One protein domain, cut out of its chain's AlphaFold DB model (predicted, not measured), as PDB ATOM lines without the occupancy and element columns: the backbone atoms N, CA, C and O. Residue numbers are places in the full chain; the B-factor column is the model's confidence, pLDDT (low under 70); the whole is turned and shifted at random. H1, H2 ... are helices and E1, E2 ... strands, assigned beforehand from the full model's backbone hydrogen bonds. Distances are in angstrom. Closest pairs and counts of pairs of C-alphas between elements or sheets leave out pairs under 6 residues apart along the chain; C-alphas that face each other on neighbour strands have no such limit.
ATOM      1  N   PHE A  43    -138.732 138.336 109.307       62.47
ATOM      2  CA  PHE A  43    -138.428 139.757 109.168       62.47
ATOM      3  C   PHE A  43    -139.558 140.476 108.439       62.47
ATOM      4  O   PHE A  43    -140.122 139.960 107.474       62.47
ATOM      5  N   ASN A  44    -139.899 141.677 108.905       62.25
ATOM      6  CA  ASN A  44    -140.975 142.471 108.318       62.25
ATOM      7  C   ASN A  44    -140.597 142.915 106.899       62.25
ATOM      8  O   ASN A  44    -139.534 143.498 106.689       62.25
ATOM      9  N   VAL A  45    -141.486 142.660 105.939       56.69
ATOM     10  CA  VAL A  45    -141.339 143.077 104.530       56.69
ATOM     11  C   VAL A  45    -142.457 144.031 104.083       56.69
ATOM     12  O   VAL A  45    -142.481 144.462 102.932       56.69
ATOM     13  N   GLY A  46    -143.356 144.399 104.999       53.16
ATOM     14  CA  GLY A  46    -144.459 145.333 104.796       53.16
ATOM     15  C   GLY A  46    -145.309 145.478 106.067       53.16
ATOM     16  O   GLY A  46    -144.999 144.839 107.073       53.16
ATOM     17  N   PRO A  47    -146.358 146.322 106.046       51.03
ATOM     18  CA  PRO A  47    -147.225 146.552 107.209       51.03
ATOM     19  C   PRO A  47    -147.983 145.293 107.653       51.03
ATOM     20  O   PRO A  47    -148.146 145.084 108.847       51.03
ATOM     21  N   ASP A  48    -148.329 144.419 106.705       52.25
ATOM     22  CA  ASP A  48    -149.151 143.224 106.941       52.25
ATOM     23  C   ASP A  48    -148.425 141.944 106.490       52.25
ATOM     24  O   ASP A  48    -149.042 140.950 106.104       52.25
ATOM     25  N   SER A  49    -147.090 141.982 106.426       54.56
ATOM     26  CA  SER A  49    -146.303 140.879 105.883       54.56
ATOM     27  C   SER A  49    -144.941 140.727 106.551       54.56
ATOM     28  O   SER A  49    -144.159 141.671 106.699       54.56
ATOM     29  N   ALA A  50    -144.630 139.480 106.890       60.81
ATOM     30  CA  ALA A  50    -143.322 139.047 107.347       60.81
ATOM     31  C   ALA A  50    -142.822 137.904 106.453       60.81
ATOM     32  O   ALA A  50    -143.609 137.120 105.919       60.81
ATOM     33  N   SER A  51    -141.509 137.825 106.270       66.31
ATOM     34  CA  SER A  51    -140.846 136.767 105.517       66.31
ATOM     35  C   SER A  51    -140.032 135.897 106.462       66.31
ATOM     36  O   SER A  51    -139.313 136.414 107.308       66.31
ATOM     37  N   VAL A  52    -140.114 134.581 106.286       71.00
ATOM     38  CA  VAL A  52    -139.341 133.584 107.038       71.00
ATOM     39  C   VAL A  52    -138.142 133.140 106.188       71.00
ATOM     40  O   VAL A  52    -138.317 132.933 104.983       71.00
ATOM     41  N   PRO A  53    -136.925 133.022 106.753       72.62
ATOM     42  CA  PRO A  53    -135.773 132.454 106.054       72.62
ATOM     43  C   PRO A  53    -136.039 131.031 105.543       72.62
ATOM     44  O   PRO A  53    -136.742 130.254 106.180       72.62
ATOM     45  N   GLY A  54    -135.465 130.676 104.389       74.69
ATOM     46  CA  GLY A  54    -135.744 129.397 103.723       74.69
ATOM     47  C   GLY A  54    -135.397 128.151 104.551       74.69
ATOM     48  O   GLY A  54    -136.075 127.139 104.443       74.69
ATOM     49  N   ASP A  55    -134.373 128.236 105.396       77.56
ATOM     50  CA  ASP A  55    -133.920 127.186 106.320       77.56
ATOM     51  C   ASP A  55    -134.763 127.080 107.601       77.56
ATOM     52  O   ASP A  55    -134.521 126.200 108.422       77.56
ATOM     53  N   ARG A  56    -135.734 127.983 107.769       74.62
ATOM     54  CA  ARG A  56    -136.690 128.028 108.881       74.62
ATOM     55  C   ARG A  56    -138.114 127.724 108.423       74.62
ATOM     56  O   ARG A  56    -139.032 127.789 109.234       74.62
ATOM     57  N   LEU A  57    -138.323 127.460 107.130       74.62
ATOM     58  CA  LEU A  57    -139.625 127.038 106.622       74.62
ATOM     59  C   LEU A  57    -139.999 125.690 107.242       74.62
ATOM     60  O   LEU A  57    -139.154 124.810 107.365       74.62
ATOM     61  N   ASP A  58    -141.261 125.559 107.636       73.06
ATOM     62  CA  ASP A  58    -141.845 124.392 108.302       73.06
ATOM     63  C   ASP A  58    -141.311 124.098 109.718       73.06
ATOM     64  O   ASP A  58    -141.748 123.134 110.350       73.06
ATOM     65  N   ASP A  59    -140.434 124.946 110.270       77.94
ATOM     66  CA  ASP A  59    -140.036 124.837 111.676       77.94
ATOM     67  C   ASP A  59    -141.260 125.005 112.582       77.94
ATOM     68  O   ASP A  59    -142.096 125.889 112.390       77.94
ATOM     69  N   TYR A  60    -141.344 124.183 113.625       80.12
ATOM     70  CA  TYR A  60    -142.413 124.293 114.609       80.12
ATOM     71  C   TYR A  60    -142.372 125.649 115.332       80.12
ATOM     72  O   TYR A  60    -141.355 126.037 115.925       80.12
ATOM     73  N   PHE A  61    -143.511 126.344 115.330       79.12
ATOM     74  CA  PHE A  61    -143.719 127.573 116.090       79.12
ATOM     75  C   PHE A  61    -144.508 127.304 117.372       79.12
ATOM     76  O   PHE A  61    -144.018 127.584 118.468       79.12
ATOM     77  N   ALA A  62    -145.723 126.768 117.242       79.62
ATOM     78  CA  ALA A  62    -146.632 126.548 118.361       79.62
ATOM     79  C   ALA A  62    -147.646 125.440 118.054       79.62
ATOM     80  O   ALA A  62    -147.875 125.088 116.902       79.62
ATOM     81  N   GLY A  63    -148.294 124.926 119.094       81.69
ATOM     82  CA  GLY A  63    -149.409 123.997 118.989       81.69
ATOM     83  C   GLY A  63    -150.665 124.639 119.556       81.69
ATOM     84  O   GLY A  63    -150.631 125.257 120.625       81.69
ATOM     85  N   VAL A  64    -151.781 124.475 118.856       83.56
ATOM     86  CA  VAL A  64    -153.108 124.837 119.346       83.56
ATOM     87  C   VAL A  64    -153.862 123.543 119.571       83.56
ATOM     88  O   VAL A  64    -154.331 122.886 118.643       83.56
ATOM     89  N   GLN A  65    -153.921 123.164 120.841       85.12
ATOM     90  CA  GLN A  65    -154.704 122.038 121.300       85.12
ATOM     91  C   GLN A  65    -156.090 122.529 121.678       85.12
ATOM     92  O   GLN A  65    -156.237 123.316 122.613       85.12
ATOM     93  N   GLY A  66    -157.075 122.029 120.947       79.81
ATOM     94  CA  GLY A  66    -158.465 122.086 121.321       79.81
ATOM     95  C   GLY A  66    -159.035 120.713 121.684       79.81
ATOM     96  O   GLY A  66    -158.515 119.671 121.282       79.81
ATOM     97  N   GLY A  67    -160.133 120.687 122.436       75.56
ATOM     98  CA  GLY A  67    -160.854 119.494 122.868       75.56
ATOM     99  C   GLY A  67    -161.262 118.561 121.726       75.56
ATOM    100  O   GLY A  67    -161.374 117.356 121.949       75.56
ATOM    101  N   PHE A  68    -161.430 119.079 120.501       74.56
ATOM    102  CA  PHE A  68    -161.809 118.290 119.321       74.56
ATOM    103  C   PHE A  68    -160.765 118.264 118.196       74.56
ATOM    104  O   PHE A  68    -160.926 117.496 117.246       74.56
ATOM    105  N   ALA A  69    -159.707 119.075 118.273       81.00
ATOM    106  CA  ALA A  69    -158.681 119.159 117.236       81.00
ATOM    107  C   ALA A  69    -157.348 119.643 117.811       81.00
ATOM    108  O   ALA A  69    -157.315 120.567 118.612       81.00
ATOM    109  N   ASN A  70    -156.248 119.050 117.351       85.25
ATOM    110  CA  ASN A  70    -154.898 119.520 117.642       85.25
ATOM    111  C   ASN A  70    -154.272 119.951 116.326       85.25
ATOM    112  O   ASN A  70    -154.142 119.126 115.421       85.25
ATOM    113  N   GLU A  71    -153.906 121.221 116.220       86.19
ATOM    114  CA  GLU A  71    -153.299 121.766 115.013       86.19
ATOM    115  C   GLU A  71    -151.965 122.431 115.348       86.19
ATOM    116  O   GLU A  71    -151.815 123.114 116.364       86.19
ATOM    117  N   GLU A  72    -150.982 122.217 114.483       83.69
ATOM    118  CA  GLU A  72    -149.657 122.819 114.601       83.69
ATOM    119  C   GLU A  72    -149.597 124.122 113.805       83.69
ATOM    120  O   GLU A  72    -150.199 124.255 112.737       83.69
ATOM    121  N   LEU A  73    -148.856 125.093 114.325       80.75
ATOM    122  CA  LEU A  73    -148.453 126.298 113.622       80.75
ATOM    123  C   LEU A  73    -146.970 126.150 113.292       80.75
ATOM    124  O   LEU A  73    -146.145 125.973 114.192       80.75
ATOM    125  N   LEU A  74    -146.644 126.253 112.006       77.25
ATOM    126  CA  LEU A  74    -145.284 126.148 111.479       77.25
ATOM    127  C   LEU A  74    -144.815 127.493 110.905       77.25
ATOM    128  O   LEU A  74    -145.624 128.311 110.474       77.25
ATOM    129  N   CYS A  75    -143.513 127.740 110.862       75.88
ATOM    130  CA  CYS A  75    -142.922 128.948 110.294       75.88
ATOM    131  C   CYS A  75    -143.021 128.961 108.747       75.88
ATOM    132  O   CYS A  75    -142.593 128.018 108.096       75.88
ATOM    133  N   GLY A  76    -143.557 130.025 108.124       64.00
ATOM    134  CA  GLY A  76    -143.692 130.126 106.654       64.00
ATOM    135  C   GLY A  76    -144.724 131.168 106.200       64.00
ATOM    136  O   GLY A  76    -145.288 131.846 107.052       64.00
ATOM    137  N   ASN A  77    -144.989 131.313 104.885       51.84
ATOM    138  CA  ASN A  77    -145.877 132.363 104.325       51.84
ATOM    139  C   ASN A  77    -147.089 131.899 103.472       51.84
ATOM    140  O   ASN A  77    -147.701 132.712 102.777       51.84
ATOM    141  N   GLY A  78    -147.485 130.624 103.494       46.94
ATOM    142  CA  GLY A  78    -148.730 130.165 102.857       46.94
ATOM    143  C   GLY A  78    -148.762 130.245 101.318       46.94
ATOM    144  O   GLY A  78    -149.812 130.018 100.723       46.94
ATOM    145  N   GLN A  79    -147.636 130.544 100.660       42.06
ATOM    146  CA  GLN A  79    -147.425 130.288  99.222       42.06
ATOM    147  C   GLN A  79    -146.939 128.845  98.980       42.06
ATOM    148  O   GLN A  79    -147.164 128.264  97.922       42.06
ATOM    149  N   THR A  80    -146.300 128.258  99.990       40.50
ATOM    150  CA  THR A  80    -146.015 126.830 100.147       40.50
ATOM    151  C   THR A  80    -146.874 126.324 101.308       40.50
ATOM    152  O   THR A  80    -147.145 127.065 102.250       40.50
ATOM    153  N   TYR A  81    -147.415 125.111 101.196       34.75
ATOM    154  CA  TYR A  81    -148.236 124.498 102.241       34.75
ATOM    155  C   TYR A  81    -147.502 124.530 103.594       34.75
ATOM    156  O   TYR A  81    -146.475 123.878 103.701       34.75
ATOM    157  N   GLY A  82    -148.055 125.222 104.598       37.72
ATOM    158  CA  GLY A  82    -147.500 125.295 105.960       37.72
ATOM    159  C   GLY A  82    -147.021 126.701 106.325       37.72
ATOM    160  O   GLY A  82    -146.024 127.183 105.797       37.72
ATOM    161  N   ALA A  83    -147.773 127.404 107.181       39.78
ATOM    162  CA  ALA A  83    -147.390 128.718 107.689       39.78
ATOM    163  C   ALA A  83    -148.308 129.237 108.799       39.78
ATOM    164  O   ALA A  83    -149.529 129.186 108.686       39.78
ATOM    165  N   VAL A  84    -147.695 129.945 109.748       44.53
ATOM    166  CA  VAL A  84    -148.190 131.154 110.415       44.53
ATOM    167  C   VAL A  84    -148.573 132.200 109.352       44.53
ATOM    168  O   VAL A  84    -147.952 133.241 109.189       44.53
ATOM    169  N   HIS A  85    -149.622 131.914 108.590       49.34
ATOM    170  CA  HIS A  85    -150.386 132.888 107.830       49.34
ATOM    171  C   HIS A  85    -151.664 133.140 108.629       49.34
ATOM    172  O   HIS A  85    -152.778 132.991 108.138       49.34
ATOM    173  N   ILE A  86    -151.518 133.513 109.904       49.62
ATOM    174  CA  ILE A  86    -152.561 134.329 110.520       49.62
ATOM    175  C   ILE A  86    -152.510 135.600 109.694       49.62
ATOM    176  O   ILE A  86    -151.470 136.253 109.706       49.62
ATOM    177  N   GLU A  87    -153.509 135.842 108.840       41.59
ATOM    178  CA  GLU A  87    -153.510 137.008 107.961       41.59
ATOM    179  C   GLU A  87    -153.213 138.231 108.832       41.59
ATOM    180  O   GLU A  87    -154.085 138.740 109.533       41.59
ATOM    181  N   LEU A  88    -151.978 138.736 108.754       39.41
ATOM    182  CA  LEU A  88    -151.578 140.006 109.349       39.41
ATOM    183  C   LEU A  88    -152.319 141.175 108.681       39.41
ATOM    184  O   LEU A  88    -152.059 142.318 109.018       39.41
ATOM    185  N   LYS A  89    -153.311 140.914 107.811       35.75
ATOM    186  CA  LYS A  89    -154.395 141.865 107.531       35.75
ATOM    187  C   LYS A  89    -155.043 142.386 108.814       35.75
ATOM    188  O   LYS A  89    -155.674 143.443 108.797       35.75
ATOM    189  N   HIS A  90    -154.943 141.635 109.909       47.22
ATOM    190  CA  HIS A  90    -155.425 142.012 111.224       47.22
ATOM    191  C   HIS A  90    -154.265 141.830 112.210       47.22
ATOM    192  O   HIS A  90    -153.932 140.695 112.541       47.22
ATOM    193  N   ASN A  91    -153.620 142.933 112.613       52.75
ATOM    194  CA  ASN A  91    -152.515 142.959 113.579       52.75
ATOM    195  C   ASN A  91    -152.675 141.887 114.671       52.75
ATOM    196  O   ASN A  91    -153.663 141.870 115.408       52.75
ATOM    197  N   VAL A  92    -151.706 140.973 114.752       66.56
ATOM    198  CA  VAL A  92    -151.595 140.018 115.859       66.56
ATOM    199  C   VAL A  92    -150.763 140.689 116.939       66.56
ATOM    200  O   VAL A  92    -149.533 140.625 116.933       66.56
ATOM    201  N   ASP A  93    -151.460 141.382 117.829       63.62
ATOM    202  CA  ASP A  93    -150.844 142.170 118.892       63.62
ATOM    203  C   ASP A  93    -150.308 141.277 120.023       63.62
ATOM    204  O   ASP A  93    -149.236 141.528 120.571       63.62
ATOM    205  N   ASN A  94    -151.015 140.191 120.350       72.38
ATOM    206  CA  ASN A  94    -150.674 139.289 121.448       72.38
ATOM    207  C   ASN A  94    -150.858 137.824 121.031       72.38
ATOM    208  O   ASN A  94    -151.974 137.369 120.789       72.38
ATOM    209  N   TRP A  95    -149.757 137.072 120.973       76.12
ATOM    210  CA  TRP A  95    -149.788 135.676 120.534       76.12
ATOM    211  C   TRP A  95    -150.457 134.750 121.543       76.12
ATOM    212  O   TRP A  95    -151.115 133.805 121.124       76.12
ATOM    213  N   ASP A  96    -150.336 135.010 122.844       80.06
ATOM    214  CA  ASP A  96    -150.972 134.169 123.863       80.06
ATOM    215  C   ASP A  96    -152.498 134.241 123.738       80.06
ATOM    216  O   ASP A  96    -153.182 133.217 123.723       80.06
ATOM    217  N   VAL A  97    -153.023 135.453 123.555       82.81
ATOM    218  CA  VAL A  97    -154.443 135.710 123.315       82.81
ATOM    219  C   VAL A  97    -154.898 135.126 121.981       82.81
ATOM    220  O   VAL A  97    -155.953 134.497 121.911       82.81
ATOM    221  N   THR A  98    -154.127 135.318 120.911       82.25
ATOM    222  CA  THR A  98    -154.464 134.753 119.601       82.25
ATOM    223  C   THR A  98    -154.525 133.230 119.661       82.25
ATOM    224  O   THR A  98    -155.479 132.648 119.149       82.25
ATOM    225  N   LEU A  99    -153.566 132.581 120.328       85.88
ATOM    226  CA  LEU A  99    -153.586 131.134 120.535       85.88
ATOM    227  C   LEU A  99    -154.807 130.713 121.357       85.88
ATOM    228  O   LEU A  99    -155.435 129.720 121.006       85.88
ATOM    229  N   GLU A 100    -155.193 131.470 122.385       90.06
ATOM    230  CA  GLU A 100    -156.408 131.190 123.161       90.06
ATOM    231  C   GLU A 100    -157.682 131.316 122.316       90.06
ATOM    232  O   GLU A 100    -158.526 130.423 122.323       90.06
ATOM    233  N   CYS A 101    -157.792 132.356 121.489       89.44
ATOM    234  CA  CYS A 101    -158.884 132.468 120.525       89.44
ATOM    235  C   CYS A 101    -158.912 131.269 119.566       89.44
ATOM    236  O   CYS A 101    -159.971 130.694 119.322       89.44
ATOM    237  N   MET A 102    -157.757 130.850 119.037       90.38
ATOM    238  CA  MET A 102    -157.683 129.672 118.171       90.38
ATOM    239  C   MET A 102    -158.124 128.400 118.906       90.38
ATOM    240  O   MET A 102    -158.849 127.603 118.316       90.38
ATOM    241  N   ARG A 103    -157.762 128.225 120.186       93.06
ATOM    242  CA  ARG A 103    -158.265 127.115 121.017       93.06
ATOM    243  C   ARG A 103    -159.783 127.165 121.129       93.06
ATOM    244  O   ARG A 103    -160.434 126.180 120.807       93.06
ATOM    245  N   ASN A 104    -160.358 128.324 121.448       93.38
ATOM    246  CA  ASN A 104    -161.812 128.508 121.486       93.38
ATOM    247  C   ASN A 104    -162.479 128.152 120.152       93.38
ATOM    248  O   ASN A 104    -163.534 127.518 120.132       93.38
ATOM    249  N   VAL A 105    -161.853 128.516 119.029       93.88
ATOM    250  CA  VAL A 105    -162.338 128.151 117.694       93.88
ATOM    251  C   VAL A 105    -162.311 126.637 117.477       93.88
ATOM    252  O   VAL A 105    -163.299 126.087 116.991       93.88
ATOM    253  N   LEU A 106    -161.230 125.952 117.851       93.50
ATOM    254  CA  LEU A 106    -161.118 124.495 117.716       93.50
ATOM    255  C   LEU A 106    -162.040 123.728 118.686       93.50
ATOM    256  O   LEU A 106    -162.524 122.650 118.340       93.50
ATOM    257  N   ASP A 107    -162.327 124.290 119.862       93.94
ATOM    258  CA  ASP A 107    -163.154 123.671 120.912       93.94
ATOM    259  C   ASP A 107    -164.643 123.831 120.664       93.94
ATOM    260  O   ASP A 107    -165.442 122.934 120.926       93.94
ATOM    261  N   ARG A 108    -165.035 125.022 120.222       92.75
ATOM    262  CA  ARG A 108    -166.433 125.466 120.244       92.75
ATOM    263  C   ARG A 108    -166.958 125.766 118.848       92.75
ATOM    264  O   ARG A 108    -168.145 126.044 118.682       92.75
ATOM    265  N   GLY A 109    -166.079 125.758 117.850       93.12
ATOM    266  CA  GLY A 109    -166.408 126.093 116.480       93.12
ATOM    267  C   GLY A 109    -167.207 125.011 115.769       93.12
ATOM    268  O   GLY A 109    -167.061 123.811 115.991       93.12
ATOM    269  N   THR A 110    -168.036 125.457 114.834       94.88
ATOM    270  CA  THR A 110    -168.624 124.577 113.826       94.88
ATOM    271  C   THR A 110    -167.544 124.101 112.862       94.88
ATOM    272  O   THR A 110    -166.770 124.908 112.346       94.88
ATOM    273  N   PHE A 111    -167.497 122.792 112.631       94.69
ATOM    274  CA  PHE A 111    -166.501 122.147 111.784       94.69
ATOM    275  C   PHE A 111    -167.014 121.934 110.358       94.69
ATOM    276  O   PHE A 111    -168.153 121.508 110.144       94.69
ATOM    277  N   ARG A 112    -166.134 122.149 109.378       95.12
ATOM    278  CA  ARG A 112    -166.346 121.789 107.977       95.12
ATOM    279  C   ARG A 112    -165.042 121.306 107.343       95.12
ATOM    280  O   ARG A 112    -164.020 121.969 107.445       95.12
ATOM    281  N   ALA A 113    -165.099 120.210 106.591       92.38
ATOM    282  CA  ALA A 113    -164.009 119.781 105.712       92.38
ATOM    283  C   ALA A 113    -164.336 120.077 104.238       92.38
ATOM    284  O   ALA A 113    -165.481 119.896 103.814       92.38
ATOM    285  N   TYR A 114    -163.351 120.534 103.460       89.44
ATOM    286  CA  TYR A 114    -163.472 120.772 102.012       89.44
ATOM    287  C   TYR A 114    -162.093 120.854 101.343       89.44
ATOM    288  O   TYR A 114    -161.162 121.369 101.947       89.44
ATOM    289  N   ASP A 115    -161.950 120.358 100.111       88.50
ATOM    290  CA  ASP A 115    -160.731 120.480  99.284       88.50
ATOM    291  C   ASP A 115    -159.407 120.172 100.018       88.50
ATOM    292  O   ASP A 115    -158.419 120.895  99.894       88.50
ATOM    293  N   GLY A 116    -159.390 119.107 100.830       84.12
ATOM    294  CA  GLY A 116    -158.212 118.714 101.621       84.12
ATOM    295  C   GLY A 116    -157.906 119.625 102.818       84.12
ATOM    296  O   GLY A 116    -156.846 119.502 103.428       84.12
ATOM    297  N   LYS A 117    -158.828 120.526 103.163       87.94
ATOM    298  CA  LYS A 117    -158.756 121.456 104.289       87.94
ATOM    299  C   LYS A 117    -159.796 121.122 105.349       87.94
ATOM    300  O   LYS A 117    -160.847 120.534 105.073       87.94
ATOM    301  N   ARG A 118    -159.489 121.543 106.567       90.38
ATOM    302  CA  ARG A 118    -160.337 121.504 107.753       90.38
ATOM    303  C   ARG A 118    -160.558 122.939 108.206       90.38
ATOM    304  O   ARG A 118    -159.596 123.679 108.347       90.38
ATOM    305  N   GLU A 119    -161.799 123.344 108.402       92.75
ATOM    306  CA  GLU A 119    -162.159 124.674 108.880       92.75
ATOM    307  C   GLU A 119    -163.007 124.551 110.137       92.75
ATOM    308  O   GLU A 119    -163.953 123.762 110.194       92.75
ATOM    309  N   TRP A 120    -162.685 125.385 111.116       94.31
ATOM    310  CA  TRP A 120    -163.496 125.632 112.293       94.31
ATOM    311  C   TRP A 120    -163.893 127.094 112.300       94.31
ATOM    312  O   TRP A 120    -163.054 127.969 112.085       94.31
ATOM    313  N   ARG A 121    -165.170 127.360 112.568       93.62
ATOM    314  CA  ARG A 121    -165.693 128.713 112.746       93.62
ATOM    315  C   ARG A 121    -166.427 128.813 114.066       93.62
ATOM    316  O   ARG A 121    -167.436 128.130 114.257       93.62
ATOM    317  N   PHE A 122    -165.970 129.702 114.935       93.31
ATOM    318  CA  PHE A 122    -166.626 129.995 116.202       93.31
ATOM    319  C   PHE A 122    -167.202 131.406 116.181       93.31
ATOM    320  O   PHE A 122    -166.508 132.363 115.856       93.31
ATOM    321  N   GLN A 123    -168.490 131.522 116.494       92.75
ATOM    322  CA  GLN A 123    -169.206 132.788 116.591       92.75
ATOM    323  C   GLN A 123    -169.585 133.022 118.052       92.75
ATOM    324  O   GLN A 123    -170.374 132.257 118.606       92.75
ATOM    325  N   TRP A 124    -169.048 134.076 118.668       91.94
ATOM    326  CA  TRP A 124    -169.355 134.427 120.061       91.94
ATOM    327  C   TRP A 124    -170.420 135.516 120.186       91.94
ATOM    328  O   TRP A 124    -171.089 135.610 121.212       91.94
ATOM    329  N   ALA A 125    -170.629 136.315 119.135       88.69
ATOM    330  CA  ALA A 125    -171.704 137.299 119.075       88.69
ATOM    331  C   ALA A 125    -172.231 137.469 117.636       88.69
ATOM    332  O   ALA A 125    -171.559 137.098 116.667       88.69
ATOM    333  N   PRO A 126    -173.440 138.032 117.440       87.12
ATOM    334  CA  PRO A 126    -173.916 138.404 116.109       87.12
ATOM    335  C   PRO A 126    -172.891 139.292 115.383       87.12
ATOM    336  O   PRO A 126    -172.463 140.307 115.927       87.12
ATOM    337  N   GLY A 127    -172.469 138.882 114.182       84.25
ATOM    338  CA  GLY A 127    -171.456 139.598 113.391       84.25
ATOM    339  C   GLY A 127    -170.010 139.489 113.900       84.25
ATOM    340  O   GLY A 127    -169.135 140.111 113.308       84.25
ATOM    341  N   ARG A 128    -169.740 138.714 114.965       88.44
ATOM    342  CA  ARG A 128    -168.390 138.494 115.512       88.44
ATOM    343  C   ARG A 128    -168.050 137.010 115.547       88.44
ATOM    344  O   ARG A 128    -168.656 136.237 116.298       88.44
ATOM    345  N   SER A 129    -167.097 136.608 114.720       90.19
ATOM    346  CA  SER A 129    -166.635 135.222 114.650       90.19
ATOM    347  C   SER A 129    -165.139 135.140 114.397       90.19
ATOM    348  O   SER A 129    -164.507 136.144 114.112       90.19
ATOM    349  N   ALA A 130    -164.561 133.954 114.515       90.00
ATOM    350  CA  ALA A 130    -163.189 133.677 114.121       90.00
ATOM    351  C   ALA A 130    -163.118 132.317 113.442       90.00
ATOM    352  O   ALA A 130    -163.940 131.429 113.697       90.00
ATOM    353  N   LYS A 131    -162.135 132.182 112.556       90.00
ATOM    354  CA  LYS A 131    -161.869 130.968 111.798       90.00
ATOM    355  C   LYS A 131    -160.462 130.467 112.039       90.00
ATOM    356  O   LYS A 131    -159.526 131.255 112.129       90.00
ATOM    357  N   VAL A 132    -160.335 129.146 112.061       88.94
ATOM    358  CA  VAL A 132    -159.070 128.424 111.925       88.94
ATOM    359  C   VAL A 132    -159.234 127.483 110.743       88.94
ATOM    360  O   VAL A 132    -160.172 126.689 110.705       88.94
ATOM    361  N   ILE A 133    -158.344 127.586 109.764       87.94
ATOM    362  CA  ILE A 133    -158.302 126.729 108.584       87.94
ATOM    363  C   ILE A 133    -156.970 125.992 108.603       87.94
ATOM    364  O   ILE A 133    -155.912 126.616 108.560       87.94
ATOM    365  N   ALA A 134    -157.025 124.667 108.628       86.25
ATOM    366  CA  ALA A 134    -155.877 123.779 108.592       86.25
ATOM    367  C   ALA A 134    -155.858 122.926 107.317       86.25
ATOM    368  O   ALA A 134    -156.891 122.645 106.705       86.25
ATOM    369  N   GLY A 135    -154.660 122.523 106.913       83.75
ATOM    370  CA  GLY A 135    -154.406 121.578 105.834       83.75
ATOM    371  C   GLY A 135    -153.868 120.257 106.370       83.75
ATOM    372  O   GLY A 135    -154.069 119.894 107.526       83.75
ATOM    373  N   MET A 136    -153.136 119.537 105.523       78.19
ATOM    374  CA  MET A 136    -152.505 118.274 105.916       78.19
ATOM    375  C   MET A 136    -151.421 118.452 106.992       78.19
ATOM    376  O   MET A 136    -151.278 117.579 107.838       78.19
ATOM    377  N   ASN A 137    -150.717 119.589 106.984       74.50
ATOM    378  CA  ASN A 137    -149.519 119.835 107.798       74.50
ATOM    379  C   ASN A 137    -149.744 120.862 108.928       74.50
ATOM    380  O   ASN A 137    -148.788 121.462 109.401       74.50
ATOM    381  N   GLY A 138    -150.996 121.118 109.318       78.19
ATOM    382  CA  GLY A 138    -151.338 122.086 110.367       78.19
ATOM    383  C   GLY A 138    -152.082 123.317 109.852       78.19
ATOM    384  O   GLY A 138    -152.663 123.303 108.759       78.19
ATOM    385  N   VAL A 139    -152.096 124.377 110.659       82.50
ATOM    386  CA  VAL A 139    -152.822 125.621 110.382       82.50
ATOM    387  C   VAL A 139    -152.276 126.272 109.111       82.50
ATOM    388  O   VAL A 139    -151.084 126.537 108.984       82.50
ATOM    389  N   ILE A 140    -153.177 126.525 108.161       78.62
ATOM    390  CA  ILE A 140    -152.920 127.324 106.960       78.62
ATOM    391  C   ILE A 140    -153.173 128.790 107.278       78.62
ATOM    392  O   ILE A 140    -152.370 129.630 106.911       78.62
ATOM    393  N   THR A 141    -154.308 129.104 107.907       78.25
ATOM    394  CA  THR A 141    -154.656 130.476 108.279       78.25
ATOM    395  C   THR A 141    -155.628 130.517 109.448       78.25
ATOM    396  O   THR A 141    -156.390 129.577 109.670       78.25
ATOM    397  N   ALA A 142    -155.612 131.617 110.192       81.69
ATOM    398  CA  ALA A 142    -156.620 131.939 111.186       81.69
ATOM    399  C   ALA A 142    -156.896 133.441 111.158       81.69
ATOM    400  O   ALA A 142    -155.978 134.227 110.927       81.69
ATOM    401  N   TYR A 143    -158.146 133.843 111.369       79.31
ATOM    402  CA  TYR A 143    -158.517 135.256 111.422       79.31
ATOM    403  C   TYR A 143    -159.879 135.465 112.104       79.31
ATOM    404  O   TYR A 143    -160.776 134.626 111.955       79.31
ATOM    405  N   PRO A 144    -160.071 136.573 112.840       80.25
ATOM    406  CA  PRO A 144    -161.386 137.047 113.227       80.25
ATOM    407  C   PRO A 144    -162.130 137.594 112.000       80.25
ATOM    408  O   PRO A 144    -161.555 138.223 111.119       80.25
ATOM    409  N   GLU A 145    -163.435 137.374 111.962       77.56
ATOM    410  CA  GLU A 145    -164.384 137.923 111.004       77.56
ATOM    411  C   GLU A 145    -165.305 138.904 111.734       77.56
ATOM    412  O   GLU A 145    -166.049 138.501 112.638       77.56
ATOM    413  N   TRP A 146    -165.272 140.174 111.316       70.44
ATOM    414  CA  TRP A 146    -166.132 141.223 111.858       70.44
ATOM    415  C   TRP A 146    -166.546 142.242 110.792       70.44
ATOM    416  O   TRP A 146    -165.722 142.777 110.055       70.44
ATOM    417  N   ASP A 147    -167.832 142.574 110.790       58.88
ATOM    418  CA  ASP A 147    -168.466 143.616 109.977       58.88
ATOM    419  C   ASP A 147    -167.971 145.073 110.209       58.88
ATOM    420  O   ASP A 147    -168.296 145.940 109.400       58.88
ATOM    421  N   SER A 148    -167.215 145.401 111.274       52.88
ATOM    422  CA  SER A 148    -166.882 146.800 111.642       52.88
ATOM    423  C   SER A 148    -165.397 147.101 111.894       52.88
ATOM    424  O   SER A 148    -165.080 148.152 112.449       52.88
ATOM    425  N   GLY A 149    -164.486 146.226 111.463       51.44
ATOM    426  CA  GLY A 149    -163.037 146.402 111.635       51.44
ATOM    427  C   GLY A 149    -162.442 145.514 112.734       51.44
ATOM    428  O   GLY A 149    -163.147 145.046 113.620       51.44
ATOM    429  N   SER A 150    -161.138 145.249 112.623       54.31
ATOM    430  CA  SER A 150    -160.443 144.087 113.201       54.31
ATOM    431  C   SER A 150    -159.637 144.337 114.485       54.31
ATOM    432  O   SER A 150    -159.022 143.407 115.007       54.31
ATOM    433  N   ALA A 151    -159.590 145.570 114.998       55.59
ATOM    434  CA  ALA A 151    -158.814 145.892 116.201       55.59
ATOM    435  C   ALA A 151    -159.478 145.306 117.466       55.59
ATOM    436  O   ALA A 151    -160.676 145.493 117.675       55.59
ATOM    437  N   GLY A 152    -158.713 144.587 118.299       65.50
ATOM    438  CA  GLY A 152    -159.185 143.967 119.552       65.50
ATOM    439  C   GLY A 152    -160.013 142.682 119.391       65.50
ATOM    440  O   GLY A 152    -160.453 142.094 120.376       65.50
ATOM    441  N   SER A 153    -160.231 142.203 118.161       75.38
ATOM    442  CA  SER A 153    -161.082 141.027 117.910       75.38
ATOM    443  C   SER A 153    -160.462 139.712 118.395       75.38
ATOM    444  O   SER A 153    -161.184 138.798 118.795       75.38
ATOM    445  N   TRP A 154    -159.129 139.619 118.390       81.06
ATOM    446  CA  TRP A 154    -158.411 138.490 118.982       81.06
ATOM    447  C   TRP A 154    -158.617 138.431 120.496       81.06
ATOM    448  O   TRP A 154    -158.921 137.357 121.012       81.06
ATOM    449  N   ASP A 155    -158.538 139.578 121.179       83.38
ATOM    450  CA  ASP A 155    -158.765 139.687 122.625       83.38
ATOM    451  C   ASP A 155    -160.174 139.263 123.009       83.38
ATOM    452  O   ASP A 155    -160.349 138.446 123.910       83.38
ATOM    453  N   GLU A 156    -161.182 139.769 122.300       86.50
ATOM    454  CA  GLU A 156    -162.563 139.397 122.587       86.50
ATOM    455  C   GLU A 156    -162.800 137.900 122.421       86.50
ATOM    456  O   GLU A 156    -163.450 137.297 123.268       86.50
ATOM    457  N   CYS A 157    -162.278 137.305 121.347       88.25
ATOM    458  CA  CYS A 157    -162.397 135.879 121.076       88.25
ATOM    459  C   CYS A 157    -161.634 135.022 122.100       88.25
ATOM    460  O   CYS A 157    -162.144 133.991 122.537       88.25
ATOM    461  N   GLY A 158    -160.429 135.440 122.499       87.38
ATOM    462  CA  GLY A 158    -159.614 134.737 123.492       87.38
ATOM    463  C   GLY A 158    -160.199 134.786 124.906       87.38
ATOM    464  O   GLY A 158    -159.916 133.913 125.713       87.38
ATOM    465  N   GLN A 159    -161.054 135.769 125.206       89.44
ATOM    466  CA  GLN A 159    -161.741 135.895 126.498       89.44
ATOM    467  C   GLN A 159    -163.058 135.104 126.597       89.44
ATOM    468  O   GLN A 159    -163.728 135.196 127.626       89.44
ATOM    469  N   GLN A 160    -163.458 134.382 125.541       86.25
ATOM    470  CA  GLN A 160    -164.703 133.600 125.517       86.25
ATOM    471  C   GLN A 160    -164.550 132.265 126.238       86.25
ATOM    472  O   GLN A 160    -165.071 132.140 127.361       86.25
TER     473      GLN A 160
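This is residues 43 to 160 of the 160 residues of an uncharacterized protein of Actinokineospora iranica (UniProt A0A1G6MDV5). A twisted wall of four antiparallel strands, E5 to E8, has two helices packed on one face, the long H1 crossing its strands and the short H2 beside the chain's end. The hairpin E3 and E4 packs along H1 with E3 and near the start of E8 with E4, while a small hairpin, E1 and E2, lies off at the periphery. The printed part has 118 residues, with named elements in the order E1 E2 E3 E4 H1 E5 E6 E7 E8 H2, and its class is mixed, helices and strands. It is compact, with a radius of gyration of the C-alphas of 13.5 A and a rounded outline of 41 by 30 by 24 A.

E1, residues 43 to 46, begins at C-alpha 43 (-138.428, 139.757, 109.168), and E2 holds residues 49 to 51. E3 is residues 60 to 65, 14.2 A long, and E4 residues 70 to 74, 13.2 A. H1, residues 95 to 108, is 19.5 A long and begins at C-alpha 95 (-149.788, 135.676, 120.534). E5 is residues 110 to 114, 13.4 A; E6 residues 117 to 125, 25.2 A; E7 residues 128 to 135, 24.0 A; and E8 residues 138 to 146, 24.2 A. H2, residues 153 to 158, ends at C-alpha 158 (-159.614, 134.737, 123.492).

E5, E6, E7 and E8 form a meander, each strand the antiparallel neighbour of the one before, with E5 and E8 as edge strands. N 112 and O 119 are 2.8 A apart between E5 and E6, N 120 and O 132 are 2.9 A apart between E6 and E7, and N 133 and O 141 are 2.8 A apart between E7 and E8. H1 and H2 lie on the same face, giving two layers, helices on one face of a sheet. H1 is on the sheet at a height of 9.0 A, over E6, E7 and E8, and runs across the strands, at 85 degrees to E6 on the local plane; its closest C-alphas to E6 are those of Val 105 and Phe 122, 4.9 A apart. H2, at a height of 8.6 A, is only just over E7, with 3 of its 6 C-alphas falling on it. H1 and H2 touch at a steep tilt of 66 degrees, the same way; the closest C-alphas are those of Cys 101 and Gly 158, 3.8 A. In both helices every O i to N i+4 pair is within hydrogen-bond range. In the hairpin E3 and E4, N 64 and O 71 are 2.8 A apart. The closest C-alphas of E3 and H1 are those of Val 64 and Arg 103, 5.9 A, and those of E4 and E8 are Glu 72 and Gly 138, 4.6 A. In the hairpin E1 and E2, N 43 and O 51 are 2.8 A apart; E2 and E3 are apart.

The two C-alphas farthest apart, those of Asp 55 and Pro 126, are 42.7 A apart. The printed part has no cut and ends at the chain's last residue, 160. The link from E4 to H1, residues 75 to 94, is long. The mean pLDDT of the printed part is 75.2, and residues 43 to 51, 76 to 93 and 147 to 152 of this model are under 70.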